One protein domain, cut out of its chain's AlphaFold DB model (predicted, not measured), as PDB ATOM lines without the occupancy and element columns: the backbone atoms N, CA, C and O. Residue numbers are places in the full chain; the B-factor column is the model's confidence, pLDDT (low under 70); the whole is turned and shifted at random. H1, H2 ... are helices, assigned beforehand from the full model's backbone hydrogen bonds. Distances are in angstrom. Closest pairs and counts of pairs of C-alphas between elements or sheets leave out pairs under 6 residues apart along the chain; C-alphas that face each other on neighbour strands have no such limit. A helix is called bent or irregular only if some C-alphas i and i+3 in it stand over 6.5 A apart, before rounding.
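This is residues 323 to 435 of the 557 residues of an uncharacterized protein of Rhizophagus irregularis (strain DAOM 181602 / DAOM 197198 / MUCL 43194) (UniProt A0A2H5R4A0). Two helices cross almost at right angles, H5 through the middle of the domain and H1 over its later part; H2 packs on the beginning of H5, and H3 lies to one side of H1, its line at a shallow tilt of 16 degrees to that of H1 but running the opposite way. H4 sits far off between two long loops and touches no helix, and a tail without a named element, residues 417 to 435, ends the printed part. The 113 residues hold five named helices, H1 to H5 in chain order, and no named strand: the class is all helix. The whole is compact, with a radius of gyration of the C-alphas of 14.5 A and spans of 43 by 39 by 25 A.

Begin at H1, residues 323 to 339, which touches H5, residues 402 to 416, about perpendicular at 85 degrees; their closest C-alphas, Gly 333 and Gly 414, are 3.9 A apart. With residues 331 to 334 alone, H1 only just touches H3, residues 355 to 365, with 3 pairs of C-alphas within 8 A, the closest those of Arg 331 and Ile 363 at 7.4 A; the tilt is a shallow 16 degrees, opposite ways. H5, with residues 402 to 406 alone, touches H2, residues 343 to 348, closest at the C-alphas of Cys 348 and Ser 402, 5.0 A. H4, residues 379 to 388, is apart from H1 and H5. In H2, H3, H4 and H5 every O i to N i+4 pair is within hydrogen-bond range; in H1, 12 of 13 are.

Find C-alpha 323 at (251.783, 279.558, 307.607); from there H1 runs 24.2 A. H5 runs 21.2 A to C-alpha 416 at (268.508, 273.205, 308.447).

The printed part has no cut. The links H3 to H4 and H4 to H5 are long. Look for pLDDT under 70 at residues 373 to 400 and 418 to 435.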
ATOM      1  N   ARG A 323     251.288 278.205 307.899       82.62
ATOM      2  CA  ARG A 323     251.783 279.558 307.607       82.62
ATOM      3  C   ARG A 323     252.686 280.062 308.736       82.62
ATOM      4  O   ARG A 323     253.803 280.495 308.467       82.62
ATOM      5  N   ASP A 324     252.275 279.886 309.990       85.06
ATOM      6  CA  ASP A 324     253.063 280.254 311.170       85.06
ATOM      7  C   ASP A 324     254.364 279.445 311.283       85.06
ATOM      8  O   ASP A 324     255.413 279.999 311.633       85.06
ATOM      9  N   GLN A 325     254.340 278.151 310.935       84.88
ATOM     10  CA  GLN A 325     255.540 277.311 310.846       84.88
ATOM     11  C   GLN A 325     256.518 277.848 309.784       84.88
ATOM     12  O   GLN A 325     257.691 278.068 310.102       84.88
ATOM     13  N   LYS A 326     256.023 278.129 308.569       83.31
ATOM     14  CA  LYS A 326     256.770 278.678 307.421       83.31
ATOM     15  C   LYS A 326     257.392 280.042 307.754       83.31
ATOM     16  O   LYS A 326     258.600 280.236 307.603       83.31
ATOM     17  N   MET A 327     256.611 280.956 308.333       86.75
ATOM     18  CA  MET A 327     257.080 282.253 308.843       86.75
ATOM     19  C   MET A 327     258.151 282.096 309.928       86.75
ATOM     20  O   MET A 327     259.159 282.800 309.935       86.75
ATOM     21  N   SER A 328     257.983 281.143 310.842       88.38
ATOM     22  CA  SER A 328     258.924 280.917 311.948       88.38
ATOM     23  C   SER A 328     260.188 280.157 311.531       88.38
ATOM     24  O   SER A 328     261.199 280.224 312.228       88.38
ATOM     25  N   GLN A 329     260.189 279.465 310.389       87.38
ATOM     26  CA  GLN A 329     261.410 279.021 309.703       87.38
ATOM     27  C   GLN A 329     262.107 280.214 309.045       87.38
ATOM     28  O   GLN A 329     263.252 280.503 309.393       87.38
ATOM     29  N   ARG A 330     261.397 280.970 308.196       89.50
ATOM     30  CA  ARG A 330     261.943 282.137 307.480       89.50
ATOM     31  C   ARG A 330     262.558 283.181 308.416       89.50
ATOM     32  O   ARG A 330     263.660 283.641 308.147       89.50
ATOM     33  N   ARG A 331     261.927 283.494 309.553       91.81
ATOM     34  CA  ARG A 331     262.490 284.412 310.566       91.81
ATOM     35  C   ARG A 331     263.843 283.937 311.112       91.81
ATOM     36  O   ARG A 331     264.793 284.713 311.118       91.81
ATOM     37  N   ARG A 332     263.961 282.658 311.496       91.75
ATOM     38  CA  ARG A 332     265.216 282.075 312.017       91.75
ATOM     39  C   ARG A 332     266.315 282.003 310.957       91.75
ATOM     40  O   ARG A 332     267.469 282.298 311.254       91.75
ATOM     41  N   GLY A 333     265.971 281.634 309.723       91.88
ATOM     42  CA  GLY A 333     266.955 281.579 308.644       91.88
ATOM     43  C   GLY A 333     267.405 282.956 308.164       91.88
ATOM     44  O   GLY A 333     268.595 283.126 307.922       91.88
ATOM     45  N   LEU A 334     266.517 283.956 308.125       93.06
ATOM     46  CA  LEU A 334     266.898 285.342 307.838       93.06
ATOM     47  C   LEU A 334     267.831 285.897 308.923       93.06
ATOM     48  O   LEU A 334     268.857 286.486 308.592       93.06
ATOM     49  N   GLN A 335     267.526 285.663 310.206       93.69
ATOM     50  CA  GLN A 335     268.422 286.017 311.314       93.69
ATOM     51  C   GLN A 335     269.817 285.406 311.116       93.69
ATOM     52  O   GLN A 335     270.809 286.126 311.177       93.69
ATOM     53  N   HIS A 336     269.899 284.113 310.786       92.81
ATOM     54  CA  HIS A 336     271.176 283.464 310.487       92.81
ATOM     55  C   HIS A 336     271.871 284.054 309.251       92.81
ATOM     56  O   HIS A 336     273.063 284.328 309.319       92.81
ATOM     57  N   MET A 337     271.160 284.295 308.142       93.06
ATOM     58  CA  MET A 337     271.727 284.920 306.936       93.06
ATOM     59  C   MET A 337     272.335 286.296 307.228       93.06
ATOM     60  O   MET A 337     273.389 286.618 306.685       93.06
ATOM     61  N   ILE A 338     271.704 287.084 308.103       92.44
ATOM     62  CA  ILE A 338     272.239 288.367 308.577       92.44
ATOM     63  C   ILE A 338     273.497 288.131 309.427       92.44
ATOM     64  O   ILE A 338     274.528 288.752 309.172       92.44
ATOM     65  N   SER A 339     273.453 287.206 310.394       92.00
ATOM     66  CA  SER A 339     274.594 286.885 311.266       92.00
ATOM     67  C   SER A 339     275.810 286.319 310.522       92.00
ATOM     68  O   SER A 339     276.937 286.615 310.906       92.00
ATOM     69  N   THR A 340     275.607 285.521 309.469       91.25
ATOM     70  CA  THR A 340     276.689 284.925 308.665       91.25
ATOM     71  C   THR A 340     277.038 285.720 307.410       91.25
ATOM     72  O   THR A 340     277.853 285.244 306.625       91.25
ATOM     73  N   GLN A 341     276.411 286.883 307.192       87.69
ATOM     74  CA  GLN A 341     276.579 287.706 305.987       87.69
ATOM     75  C   GLN A 341     276.411 286.883 304.689       87.69
ATOM     76  O   GLN A 341     277.295 286.850 303.833       87.69
ATOM     77  N   ASP A 342     275.285 286.165 304.555       89.81
ATOM     78  CA  ASP A 342     274.999 285.371 303.350       89.81
ATOM     79  C   ASP A 342     274.993 286.282 302.110       89.81
ATOM     80  O   ASP A 342     274.236 287.254 302.036       89.81
ATOM     81  N   LYS A 343     275.840 285.940 301.131       89.75
ATOM     82  CA  LYS A 343     276.065 286.691 299.887       89.75
ATOM     83  C   LYS A 343     274.773 287.005 299.137       89.75
ATOM     84  O   LYS A 343     274.674 288.066 298.523       89.75
ATOM     85  N   LEU A 344     273.760 286.144 299.251       88.38
ATOM     86  CA  LEU A 344     272.461 286.352 298.621       88.38
ATOM     87  C   LEU A 344     271.772 287.635 299.119       88.38
ATOM     88  O   LEU A 344     271.066 288.271 298.340       88.38
ATOM     89  N   LEU A 345     272.008 288.073 300.365       89.12
ATOM     90  CA  LEU A 345     271.510 289.366 300.858       89.12
ATOM     91  C   LEU A 345     272.168 290.542 300.121       89.12
ATOM     92  O   LEU A 345     271.469 291.456 299.698       89.12
ATOM     93  N   THR A 346     273.490 290.506 299.920       86.81
ATOM     94  CA  THR A 346     274.213 291.549 299.169       86.81
ATOM     95  C   THR A 346     273.919 291.519 297.666       86.81
ATOM     96  O   THR A 346     273.845 292.570 297.041       86.81
ATOM     97  N   GLU A 347     273.687 290.339 297.084       87.44
ATOM     98  CA  GLU A 347     273.283 290.181 295.676       87.44
ATOM     99  C   GLU A 347     271.849 290.671 295.417       87.44
ATOM    100  O   GLU A 347     271.546 291.161 294.329       87.44
ATOM    101  N   CYS A 348     270.961 290.549 296.409       86.88
ATOM    102  CA  CYS A 348     269.555 290.940 296.303       86.88
ATOM    103  C   CYS A 348     269.264 292.380 296.767       86.88
ATOM    104  O   CYS A 348     268.119 292.821 296.631       86.88
ATOM    105  N   GLN A 349     270.249 293.115 297.301       86.44
ATOM    106  CA  GLN A 349     270.065 294.491 297.772       86.44
ATOM    107  C   GLN A 349     269.768 295.451 296.596       86.44
ATOM    108  O   GLN A 349     270.578 295.564 295.670       86.44
ATOM    109  N   PRO A 350     268.659 296.218 296.626       84.19
ATOM    110  CA  PRO A 350     268.420 297.273 295.646       84.19
ATOM    111  C   PRO A 350     269.470 298.388 295.769       84.19
ATOM    112  O   PRO A 350     269.673 298.930 296.853       84.19
ATOM    113  N   ARG A 351     270.084 298.797 294.648       82.81
ATOM    114  CA  ARG A 351     271.146 299.832 294.609       82.81
ATOM    115  C   ARG A 351     270.757 301.172 295.252       82.81
ATOM    116  O   ARG A 351     271.633 301.910 295.686       82.81
ATOM    117  N   ASN A 352     269.460 301.472 295.306       82.31
ATOM    118  CA  ASN A 352     268.915 302.738 295.799       82.31
ATOM    119  C   ASN A 352     268.480 302.678 297.281       82.31
ATOM    120  O   ASN A 352     267.908 303.645 297.773       82.31
ATOM    121  N   LEU A 353     268.693 301.553 297.977       86.44
ATOM    122  CA  LEU A 353     268.188 301.300 299.331       86.44
ATOM    123  C   LEU A 353     269.346 301.057 300.307       86.44
ATOM    124  O   LEU A 353     270.238 300.248 300.025       86.44
ATOM    125  N   LYS A 354     269.349 301.727 301.468       91.25
ATOM    126  CA  LYS A 354     270.401 301.508 302.476       91.25
ATOM    127  C   LYS A 354     270.276 300.112 303.080       91.25
ATOM    128  O   LYS A 354     269.177 299.580 303.201       91.25
ATOM    129  N   TRP A 355     271.394 299.549 303.537       88.81
ATOM    130  CA  TRP A 355     271.423 298.214 304.145       88.81
ATOM    131  C   TRP A 355     270.445 298.070 305.325       88.81
ATOM    132  O   TRP A 355     269.710 297.093 305.402       88.81
ATOM    133  N   GLU A 356     270.368 299.070 306.207       90.19
ATOM    134  CA  GLU A 356     269.450 299.070 307.356       90.19
ATOM    135  C   GLU A 356     267.971 299.066 306.932       90.19
ATOM    136  O   GLU A 356     267.156 298.341 307.501       90.19
ATOM    137  N   GLU A 357     267.631 299.841 305.900       89.56
ATOM    138  CA  GLU A 357     266.281 299.933 305.331       89.56
ATOM    139  C   GLU A 357     265.910 298.618 304.616       89.56
ATOM    140  O   GLU A 357     264.833 298.071 304.843       89.56
ATOM    141  N   PHE A 358     266.845 298.046 303.851       91.25
ATOM    142  CA  PHE A 358     266.724 296.742 303.193       91.25
ATOM    143  C   PHE A 358     266.527 295.586 304.187       91.25
ATOM    144  O   PHE A 358     265.634 294.759 303.999       91.25
ATOM    145  N   ILE A 359     267.304 295.531 305.274       90.75
ATOM    146  CA  ILE A 359     267.143 294.505 306.315       90.75
ATOM    147  C   ILE A 359     265.830 294.698 307.085       90.75
ATOM    148  O   ILE A 359     265.138 293.715 307.358       90.75
ATOM    149  N   LYS A 360     265.425 295.941 307.372       91.12
ATOM    150  CA  LYS A 360     264.115 296.248 307.968       91.12
ATOM    151  C   LYS A 360     262.961 295.786 307.074       91.12
ATOM    152  O   LYS A 360     262.009 295.192 307.583       91.12
ATOM    153  N   ASP A 361     263.068 295.977 305.761       89.19
ATOM    154  CA  ASP A 361     262.121 295.435 304.785       89.19
ATOM    155  C   ASP A 361     262.139 293.898 304.759       89.19
ATOM    156  O   ASP A 361     261.077 293.287 304.812       89.19
ATOM    157  N   CYS A 362     263.302 293.238 304.767       88.62
ATOM    158  CA  CYS A 362     263.376 291.770 304.833       88.62
ATOM    159  C   CYS A 362     262.715 291.209 306.112       88.62
ATOM    160  O   CYS A 362     262.011 290.193 306.079       88.62
ATOM    161  N   ILE A 363     262.886 291.888 307.249       90.06
ATOM    162  CA  ILE A 363     262.221 291.536 308.511       90.06
ATOM    163  C   ILE A 363     260.706 291.769 308.405       90.06
ATOM    164  O   ILE A 363     259.929 290.889 308.775       90.06
ATOM    165  N   LYS A 364     260.261 292.902 307.850       89.62
ATOM    166  CA  LYS A 364     258.839 293.185 307.587       89.62
ATOM    167  C   LYS A 364     258.220 292.114 306.681       89.62
ATOM    168  O   LYS A 364     257.137 291.614 306.981       89.62
ATOM    169  N   ALA A 365     258.932 291.709 305.633       85.94
ATOM    170  CA  ALA A 365     258.536 290.663 304.702       85.94
ATOM    171  C   ALA A 365     258.316 289.323 305.427       85.94
ATOM    172  O   ALA A 365     257.217 288.785 305.374       85.94
ATOM    173  N   THR A 366     259.291 288.840 306.208       85.88
ATOM    174  CA  THR A 366     259.165 287.580 306.989       85.88
ATOM    175  C   THR A 366     258.113 287.596 308.112       85.88
ATOM    176  O   THR A 366     257.884 286.566 308.749       85.88
ATOM    177  N   ASN A 367     257.472 288.742 308.366       85.69
ATOM    178  CA  ASN A 367     256.366 288.902 309.311       85.69
ATOM    179  C   ASN A 367     255.026 289.247 308.631       85.69
ATOM    180  O   ASN A 367     254.017 289.356 309.322       85.69
ATOM    181  N   THR A 368     254.986 289.412 307.305       80.88
ATOM    182  CA  THR A 368     253.761 289.768 306.575       80.88
ATOM    183  C   THR A 368     253.069 288.494 306.097       80.88
ATOM    184  O   THR A 368     253.494 287.896 305.112       80.88
ATOM    185  N   SER A 369     251.991 288.084 306.774       73.50
ATOM    186  CA  SER A 369     251.171 286.904 306.423       73.50
ATOM    187  C   SER A 369     250.877 286.805 304.928       73.50
ATOM    188  O   SER A 369     251.011 285.743 304.329       73.50
ATOM    189  N   ASP A 370     250.541 287.947 304.339       72.12
ATOM    190  CA  ASP A 370     250.048 288.100 302.976       72.12
ATOM    191  C   ASP A 370     251.095 287.780 301.904       72.12
ATOM    192  O   ASP A 370     250.721 287.715 300.738       72.12
ATOM    193  N   ILE A 371     252.380 287.620 302.267       71.06
ATOM    194  CA  ILE A 371     253.455 287.226 301.337       71.06
ATOM    195  C   ILE A 371     253.935 285.776 301.497       71.06
ATOM    196  O   ILE A 371     254.960 285.375 300.936       71.06
ATOM    197  N   HIS A 372     253.216 284.982 302.289       71.88
ATOM    198  CA  HIS A 372     253.509 283.575 302.514       71.88
ATOM    199  C   HIS A 372     252.380 282.728 301.941       71.88
ATOM    200  O   HIS A 372     251.323 282.619 302.555       71.88
ATOM    201  N   SER A 373     252.621 282.106 300.782       67.44
ATOM    202  CA  SER A 373     251.613 281.261 300.138       67.44
ATOM    203  C   SER A 373     251.159 280.123 301.055       67.44
ATOM    204  O   SER A 373     251.990 279.452 301.686       67.44
ATOM    205  N   ASP A 374     249.839 279.932 301.114       62.53
ATOM    206  CA  ASP A 374     249.171 278.936 301.947       62.53
ATOM    207  C   ASP A 374     249.444 277.509 301.449       62.53
ATOM    208  O   ASP A 374     249.263 277.190 300.273       62.53
ATOM    209  N   GLU A 375     249.823 276.618 302.366       59.69
ATOM    210  CA  GLU A 375     249.874 275.170 302.127       59.69
ATOM    211  C   GLU A 375     248.506 274.557 302.487       59.69
ATOM    212  O   GLU A 375     247.977 274.829 303.567       59.69
ATOM    213  N   TRP A 376     247.896 273.777 301.588       52.72
ATOM    214  CA  TRP A 376     246.447 273.869 301.349       52.72
ATOM    215  C   TRP A 376     245.645 272.561 301.448       52.72
ATOM    216  O   TRP A 376     244.463 272.610 301.796       52.72
ATOM    217  N   SER A 377     246.230 271.401 301.122       47.00
ATOM    218  CA  SER A 377     245.480 270.128 301.042       47.00
ATOM    219  C   SER A 377     246.303 268.867 301.347       47.00
ATOM    220  O   SER A 377     247.530 268.866 301.294       47.00
ATOM    221  N   THR A 378     245.621 267.745 301.593       44.06
ATOM    222  CA  THR A 378     246.183 266.379 301.566       44.06
ATOM    223  C   THR A 378     246.829 266.027 300.223       44.06
ATOM    224  O   THR A 378     247.822 265.301 300.196       44.06
ATOM    225  N   GLU A 379     246.344 266.596 299.116       44.56
ATOM    226  CA  GLU A 379     246.975 266.467 297.791       44.56
ATOM    227  C   GLU A 379     248.370 267.116 297.745       44.56
ATOM    228  O   GLU A 379     249.192 266.768 296.899       44.56
ATOM    229  N   ASP A 380     248.696 268.005 298.691       54.34
ATOM    230  CA  ASP A 380     250.023 268.614 298.798       54.34
ATOM    231  C   ASP A 380     251.046 267.664 299.423       54.34
ATOM    232  O   ASP A 380     252.239 267.754 299.122       54.34
ATOM    233  N   GLU A 381     250.588 266.721 300.250       58.06
ATOM    234  CA  GLU A 381     251.398 265.594 300.711       58.06
ATOM    235  C   GLU A 381     251.722 264.677 299.521       58.06
ATOM    236  O   GLU A 381     252.878 264.288 299.340       58.06
ATOM    237  N   GLU A 382     250.741 264.398 298.651       60.56
ATOM    238  CA  GLU A 382     250.947 263.610 297.430       60.56
ATOM    239  C   GLU A 382     251.870 264.324 296.432       60.56
ATOM    240  O   GLU A 382     252.854 263.733 295.990       60.56
ATOM    241  N   LEU A 383     251.638 265.606 296.132       59.34
ATOM    242  CA  LEU A 383     252.508 266.421 295.276       59.34
ATOM    243  C   LEU A 383     253.942 266.475 295.816       59.34
ATOM    244  O   LEU A 383     254.880 266.205 295.071       59.34
ATOM    245  N   ALA A 384     254.136 266.703 297.118       57.72
ATOM    246  CA  ALA A 384     255.471 266.677 297.710       57.72
ATOM    247  C   ALA A 384     256.102 265.266 297.677       57.72
ATOM    248  O   ALA A 384     257.328 265.124 297.608       57.72
ATOM    249  N   ASN A 385     255.303 264.193 297.739       62.09
ATOM    250  CA  ASN A 385     255.771 262.808 297.569       62.09
ATOM    251  C   ASN A 385     256.129 262.492 296.102       62.09
ATOM    252  O   ASN A 385     257.092 261.767 295.851       62.09
ATOM    253  N   LYS A 386     255.428 263.107 295.147       64.94
ATOM    254  CA  LYS A 386     255.674 263.074 293.696       64.94
ATOM    255  C   LYS A 386     256.917 263.884 293.306       64.94
ATOM    256  O   LYS A 386     257.635 263.494 292.394       64.94
ATOM    257  N   GLU A 387     257.230 264.957 294.032       59.28
ATOM    258  CA  GLU A 387     258.520 265.661 293.955       59.28
ATOM    259  C   GLU A 387     259.661 264.802 294.523       59.28
ATOM    260  O   GLU A 387     260.699 264.648 293.874       59.28
ATOM    261  N   ARG A 388     259.451 264.173 295.694       56.28
ATOM    262  CA  ARG A 388     260.418 263.250 296.327       56.28
ATOM    263  C   ARG A 388     260.795 262.084 295.406       56.28
ATOM    264  O   ARG A 388     261.949 261.671 295.422       56.28
ATOM    265  N   SER A 389     259.861 261.554 294.614       59.22
ATOM    266  CA  SER A 389     260.141 260.461 293.669       59.22
ATOM    267  C   SER A 389     260.721 260.913 292.323       59.22
ATOM    268  O   SER A 389     261.206 260.067 291.575       59.22
ATOM    269  N   LYS A 390     260.705 262.218 292.003       59.53
ATOM    270  CA  LYS A 390     261.137 262.747 290.692       59.53
ATOM    271  C   LYS A 390     262.391 263.622 290.707       59.53
ATOM    272  O   LYS A 390     262.926 263.889 289.635       59.53
ATOM    273  N   ASN A 391     262.875 264.074 291.868       54.97
ATOM    274  CA  ASN A 391     264.063 264.941 291.994       54.97
ATOM    275  C   ASN A 391     264.023 266.237 291.143       54.97
ATOM    276  O   ASN A 391     265.054 266.863 290.906       54.97
ATOM    277  N   THR A 392     262.839 266.708 290.736       53.59
ATOM    278  CA  THR A 392     262.602 267.860 289.833       53.59
ATOM    279  C   THR A 392     262.905 269.244 290.446       53.59
ATOM    280  O   THR A 392     262.384 270.266 290.005       53.59
ATOM    281  N   ARG A 393     263.769 269.294 291.465       52.41
ATOM    282  CA  ARG A 393     263.982 270.409 292.405       52.41
ATOM    283  C   ARG A 393     264.577 271.684 291.788       52.41
ATOM    284  O   ARG A 393     264.419 272.751 292.363       52.41
ATOM    285  N   SER A 394     265.270 271.594 290.650       43.31
ATOM    286  CA  SER A 394     266.116 272.696 290.152       43.31
ATOM    287  C   SER A 394     265.436 273.689 289.199       43.31
ATOM    288  O   SER A 394     265.983 274.764 288.972       43.31
ATOM    289  N   GLY A 395     264.292 273.349 288.593       43.53
ATOM    290  CA  GLY A 395     263.752 274.122 287.461       43.53
ATOM    291  C   GLY A 395     262.949 275.375 287.832       43.53
ATOM    292  O   GLY A 395     262.897 276.323 287.055       43.53
ATOM    293  N   ARG A 396     262.314 275.400 289.013       49.94
ATOM    294  CA  ARG A 396     261.275 276.397 289.356       49.94
ATOM    295  C   ARG A 396     261.804 277.696 289.986       49.94
ATOM    296  O   ARG A 396     261.023 278.595 290.257       49.94
ATOM    297  N   LEU A 397     263.116 277.793 290.213       49.16
ATOM    298  CA  LEU A 397     263.783 278.910 290.902       49.16
ATOM    299  C   LEU A 397     264.202 280.077 289.989       49.16
ATOM    300  O   LEU A 397     264.596 281.135 290.478       49.16
ATOM    301  N   ILE A 398     264.169 279.873 288.670       46.88
ATOM    302  CA  ILE A 398     264.903 280.696 287.695       46.88
ATOM    303  C   ILE A 398     264.305 282.109 287.545       46.88
ATOM    304  O   ILE A 398     265.047 283.066 287.329       46.88
ATOM    305  N   ASN A 399     262.991 282.262 287.740       51.66
ATOM    306  CA  ASN A 399     262.249 283.493 287.425       51.66
ATOM    307  C   ASN A 399     261.892 284.347 288.662       51.66
ATOM    308  O   ASN A 399     261.066 285.251 288.566       51.66
ATOM    309  N   ASN A 400     262.478 284.056 289.827       62.28
ATOM    310  CA  ASN A 400     262.039 284.631 291.102       62.28
ATOM    311  C   ASN A 400     262.628 286.032 291.383       62.28
ATOM    312  O   ASN A 400     263.825 286.272 291.184       62.28
ATOM    313  N   ASN A 401     261.804 286.928 291.941       75.25
ATOM    314  CA  ASN A 401     262.205 288.229 292.493       75.25
ATOM    315  C   ASN A 401     263.254 288.040 293.615       75.25
ATOM    316  O   ASN A 401     263.216 287.058 294.360       75.25
ATOM    317  N   SER A 402     264.172 288.998 293.764       81.31
ATOM    318  CA  SER A 402     265.052 289.176 294.930       81.31
ATOM    319  C   SER A 402     264.398 288.831 296.279       81.31
ATOM    320  O   SER A 402     264.968 288.053 297.041       81.31
ATOM    321  N   ILE A 403     263.186 289.321 296.577       82.50
ATOM    322  CA  ILE A 403     262.513 289.012 297.850       82.50
ATOM    323  C   ILE A 403     262.128 287.529 297.963       82.50
ATOM    324  O   ILE A 403     262.359 286.918 299.002       82.50
ATOM    325  N   GLN A 404     261.644 286.903 296.886       78.69
ATOM    326  CA  GLN A 404     261.356 285.463 296.855       78.69
ATOM    327  C   GLN A 404     262.638 284.635 297.036       78.69
ATOM    328  O   GLN A 404     262.624 283.641 297.758       78.69
ATOM    329  N   LYS A 405     263.766 285.056 296.441       82.19
ATOM    330  CA  LYS A 405     265.083 284.423 296.641       82.19
ATOM    331  C   LYS A 405     265.523 284.489 298.105       82.19
ATOM    332  O   LYS A 405     265.905 283.462 298.664       82.19
ATOM    333  N   ILE A 406     265.408 285.660 298.742       86.88
ATOM    334  CA  ILE A 406     265.719 285.850 300.170       86.88
ATOM    335  C   ILE A 406     264.820 284.966 301.040       86.88
ATOM    336  O   ILE A 406     265.323 284.254 301.907       86.88
ATOM    337  N   LEU A 407     263.506 284.974 300.807       85.81
ATOM    338  CA  LEU A 407     262.541 284.214 301.605       85.81
ATOM    339  C   LEU A 407     262.722 282.696 301.457       85.81
ATOM    340  O   LEU A 407     262.708 281.989 302.461       85.81
ATOM    341  N   HIS A 408     262.959 282.204 300.238       81.00
ATOM    342  CA  HIS A 408     263.275 280.801 299.957       81.00
ATOM    343  C   HIS A 408     264.561 280.367 300.672       81.00
ATOM    344  O   HIS A 408     264.568 279.382 301.407       81.00
ATOM    345  N   ARG A 409     265.644 281.139 300.515       84.69
ATOM    346  CA  ARG A 409     266.934 280.892 301.177       84.69
ATOM    347  C   ARG A 409     266.804 280.905 302.706       84.69
ATOM    348  O   ARG A 409     267.360 280.040 303.381       84.69
ATOM    349  N   SER A 410     266.008 281.834 303.235       88.31
ATOM    350  CA  SER A 410     265.676 281.929 304.661       88.31
ATOM    351  C   SER A 410     264.865 280.726 305.150       88.31
ATOM    352  O   SER A 410     265.018 280.301 306.289       88.31
ATOM    353  N   GLU A 411     264.000 280.143 304.320       84.38
ATOM    354  CA  GLU A 411     263.256 278.937 304.686       84.38
ATOM    355  C   GLU A 411     264.158 277.698 304.707       84.38
ATOM    356  O   GLU A 411     264.137 276.951 305.683       84.38
ATOM    357  N   GLU A 412     265.012 277.517 303.696       83.00
ATOM    358  CA  GLU A 412     265.981 276.413 303.641       83.00
ATOM    359  C   GLU A 412     266.921 276.412 304.853       83.00
ATOM    360  O   GLU A 412     267.104 275.379 305.500       83.00
ATOM    361  N   ILE A 413     267.463 277.583 305.199       84.88
ATOM    362  CA  ILE A 413     268.339 277.767 306.361       84.88
ATOM    363  C   ILE A 413     267.543 277.622 307.674       84.88
ATOM    364  O   ILE A 413     267.998 276.973 308.617       84.88
ATOM    365  N   GLY A 414     266.316 278.148 307.735       85.38
ATOM    366  CA  GLY A 414     265.413 277.994 308.882       85.38
ATOM    367  C   GLY A 414     264.960 276.549 309.142       85.38
ATOM    368  O   GLY A 414     264.630 276.196 310.280       85.38
ATOM    369  N   ILE A 415     264.973 275.712 308.101       81.19
ATOM    370  CA  ILE A 415     264.794 274.260 308.172       81.19
ATOM    371  C   ILE A 415     266.081 273.584 308.651       81.19
ATOM    372  O   ILE A 415     266.009 272.813 309.602       81.19
ATOM    373  N   SER A 416     267.251 273.883 308.072       79.56
ATOM    374  CA  SER A 416     268.508 273.205 308.447       79.56
ATOM    375  C   SER A 416     268.998 273.524 309.864       79.56
ATOM    376  O   SER A 416     269.685 272.706 310.467       79.56
ATOM    377  N   ILE A 417     268.644 274.694 310.406       80.69
ATOM    378  CA  ILE A 417     268.918 275.081 311.805       80.69
ATOM    379  C   ILE A 417     267.875 274.483 312.768       80.69
ATOM    380  O   ILE A 417     268.114 274.363 313.969       80.69
ATOM    381  N   GLY A 418     266.694 274.108 312.269       69.50
ATOM    382  CA  GLY A 418     265.648 273.506 313.086       69.50
ATOM    383  C   GLY A 418     265.967 272.060 313.454       69.50
ATOM    384  O   GLY A 418     266.104 271.210 312.583       69.50
ATOM    385  N   SER A 419     265.956 271.736 314.748       53.72
ATOM    386  CA  SER A 419     266.087 270.363 315.263       53.72
ATOM    387  C   SER A 419     264.828 269.497 315.043       53.72
ATOM    388  O   SER A 419     264.478 268.676 315.891       53.72
ATOM    389  N   GLY A 420     264.089 269.724 313.955       55.69
ATOM    390  CA  GLY A 420     262.799 269.100 313.669       55.69
ATOM    391  C   GLY A 420     262.758 268.472 312.280       55.69
ATOM    392  O   GLY A 420     263.435 268.918 311.360       55.69
ATOM    393  N   LEU A 421     261.907 267.457 312.109       48.62
ATOM    394  CA  LEU A 421     261.669 266.776 310.831       48.62
ATOM    395  C   LEU A 421     260.812 267.630 309.870       48.62
ATOM    396  O   LEU A 421     259.786 267.180 309.362       48.62
ATOM    397  N   SER A 422     261.210 268.882 309.625       53.47
ATOM    398  CA  SER A 422     260.577 269.745 308.626       53.47
ATOM    399  C   SER A 422     261.110 269.461 307.223       53.47
ATOM    400  O   SER A 422     262.301 269.584 306.950       53.47
ATOM    401  N   ARG A 423     260.191 269.104 306.327       56.06
ATOM    402  CA  ARG A 423     260.412 268.877 304.896       56.06
ATOM    403  C   ARG A 423     260.430 270.227 304.157       56.06
ATOM    404  O   ARG A 423     259.433 270.934 304.270       56.06
ATOM    405  N   PRO A 424     261.469 270.571 303.371       52.00
ATOM    406  CA  PRO A 424     261.384 271.689 302.428       52.00
ATOM    407  C   PRO A 424     260.248 271.457 301.426       52.00
ATOM    408  O   PRO A 424     260.177 270.376 300.831       52.00
ATOM    409  N   ARG A 425     259.365 272.446 301.247       56.22
ATOM    410  CA  ARG A 425     258.261 272.409 300.276       56.22
ATOM    411  C   ARG A 425     258.338 273.622 299.357       56.22
ATOM    412  O   ARG A 425     258.100 274.750 299.765       56.22
ATOM    413  N   TYR A 426     258.663 273.382 298.091       50.31
ATOM    414  CA  TYR A 426     258.964 274.439 297.124       50.31
ATOM    415  C   TYR A 426     257.740 274.823 296.297       50.31
ATOM    416  O   TYR A 426     257.696 274.664 295.074       50.31
ATOM    417  N   ARG A 427     256.722 275.337 296.987       52.69
ATOM    418  CA  ARG A 427     255.578 275.967 296.323       52.69
ATOM    419  C   ARG A 427     255.957 277.350 295.828       52.69
ATOM    420  O   ARG A 427     256.920 277.951 296.300       52.69
ATOM    421  N   SER A 428     255.218 277.846 294.845       49.50
ATOM    422  CA  SER A 428     255.389 279.225 294.424       49.50
ATOM    423  C   SER A 428     254.966 280.147 295.567       49.50
ATOM    424  O   SER A 428     253.841 280.075 296.057       49.50
ATOM    425  N   ASP A 429     255.853 281.051 295.972       49.69
ATOM    426  CA  ASP A 429     255.452 282.286 296.644       49.69
ATOM    427  C   ASP A 429     255.007 283.286 295.556       49.69
ATOM    428  O   ASP A 429     255.623 284.337 295.374       49.69
ATOM    429  N   GLU A 430     253.999 282.911 294.755       49.00
ATOM    430  CA  GLU A 430     253.406 283.731 293.683       49.00
ATOM    431  C   GLU A 430     252.593 284.872 294.304       49.00
ATOM    432  O   GLU A 430     251.368 284.867 294.360       49.00
ATOM    433  N   ASN A 431     253.327 285.850 294.831       49.34
ATOM    434  CA  ASN A 431     252.791 287.020 295.492       49.34
ATOM    435  C   ASN A 431     252.841 288.228 294.571       49.34
ATOM    436  O   ASN A 431     253.882 288.529 293.991       49.34
ATOM    437  N   PHE A 432     251.703 288.912 294.466       48.75
ATOM    438  CA  PHE A 432     251.443 289.873 293.394       48.75
ATOM    439  C   PHE A 432     251.631 289.233 292.015       48.75
ATOM    440  O   PHE A 432     252.304 289.773 291.135       48.75
ATOM    441  N   ASP A 433     250.982 288.073 291.831       43.16
ATOM    442  CA  ASP A 433     250.609 287.633 290.489       43.16
ATOM    443  C   ASP A 433     249.824 288.754 289.780       43.16
ATOM    444  O   ASP A 433     249.171 289.596 290.413       43.16
ATOM    445  N   LYS A 434     249.937 288.758 288.452       48.09
ATOM    446  CA  LYS A 434     249.820 289.885 287.506       48.09
ATOM    447  C   LYS A 434     248.447 290.572 287.444       48.09
ATOM    448  O   LYS A 434     248.239 291.421 286.591       48.09
ATOM    449  N   LYS A 435     247.518 290.176 288.313       42.56
ATOM    450  CA  LYS A 435     246.113 290.603 288.385       42.56
ATOM    451  C   LYS A 435     245.758 291.336 289.685       42.56
ATOM    452  O   LYS A 435     244.625 291.757 289.868       42.56
TER     453      LYS A 435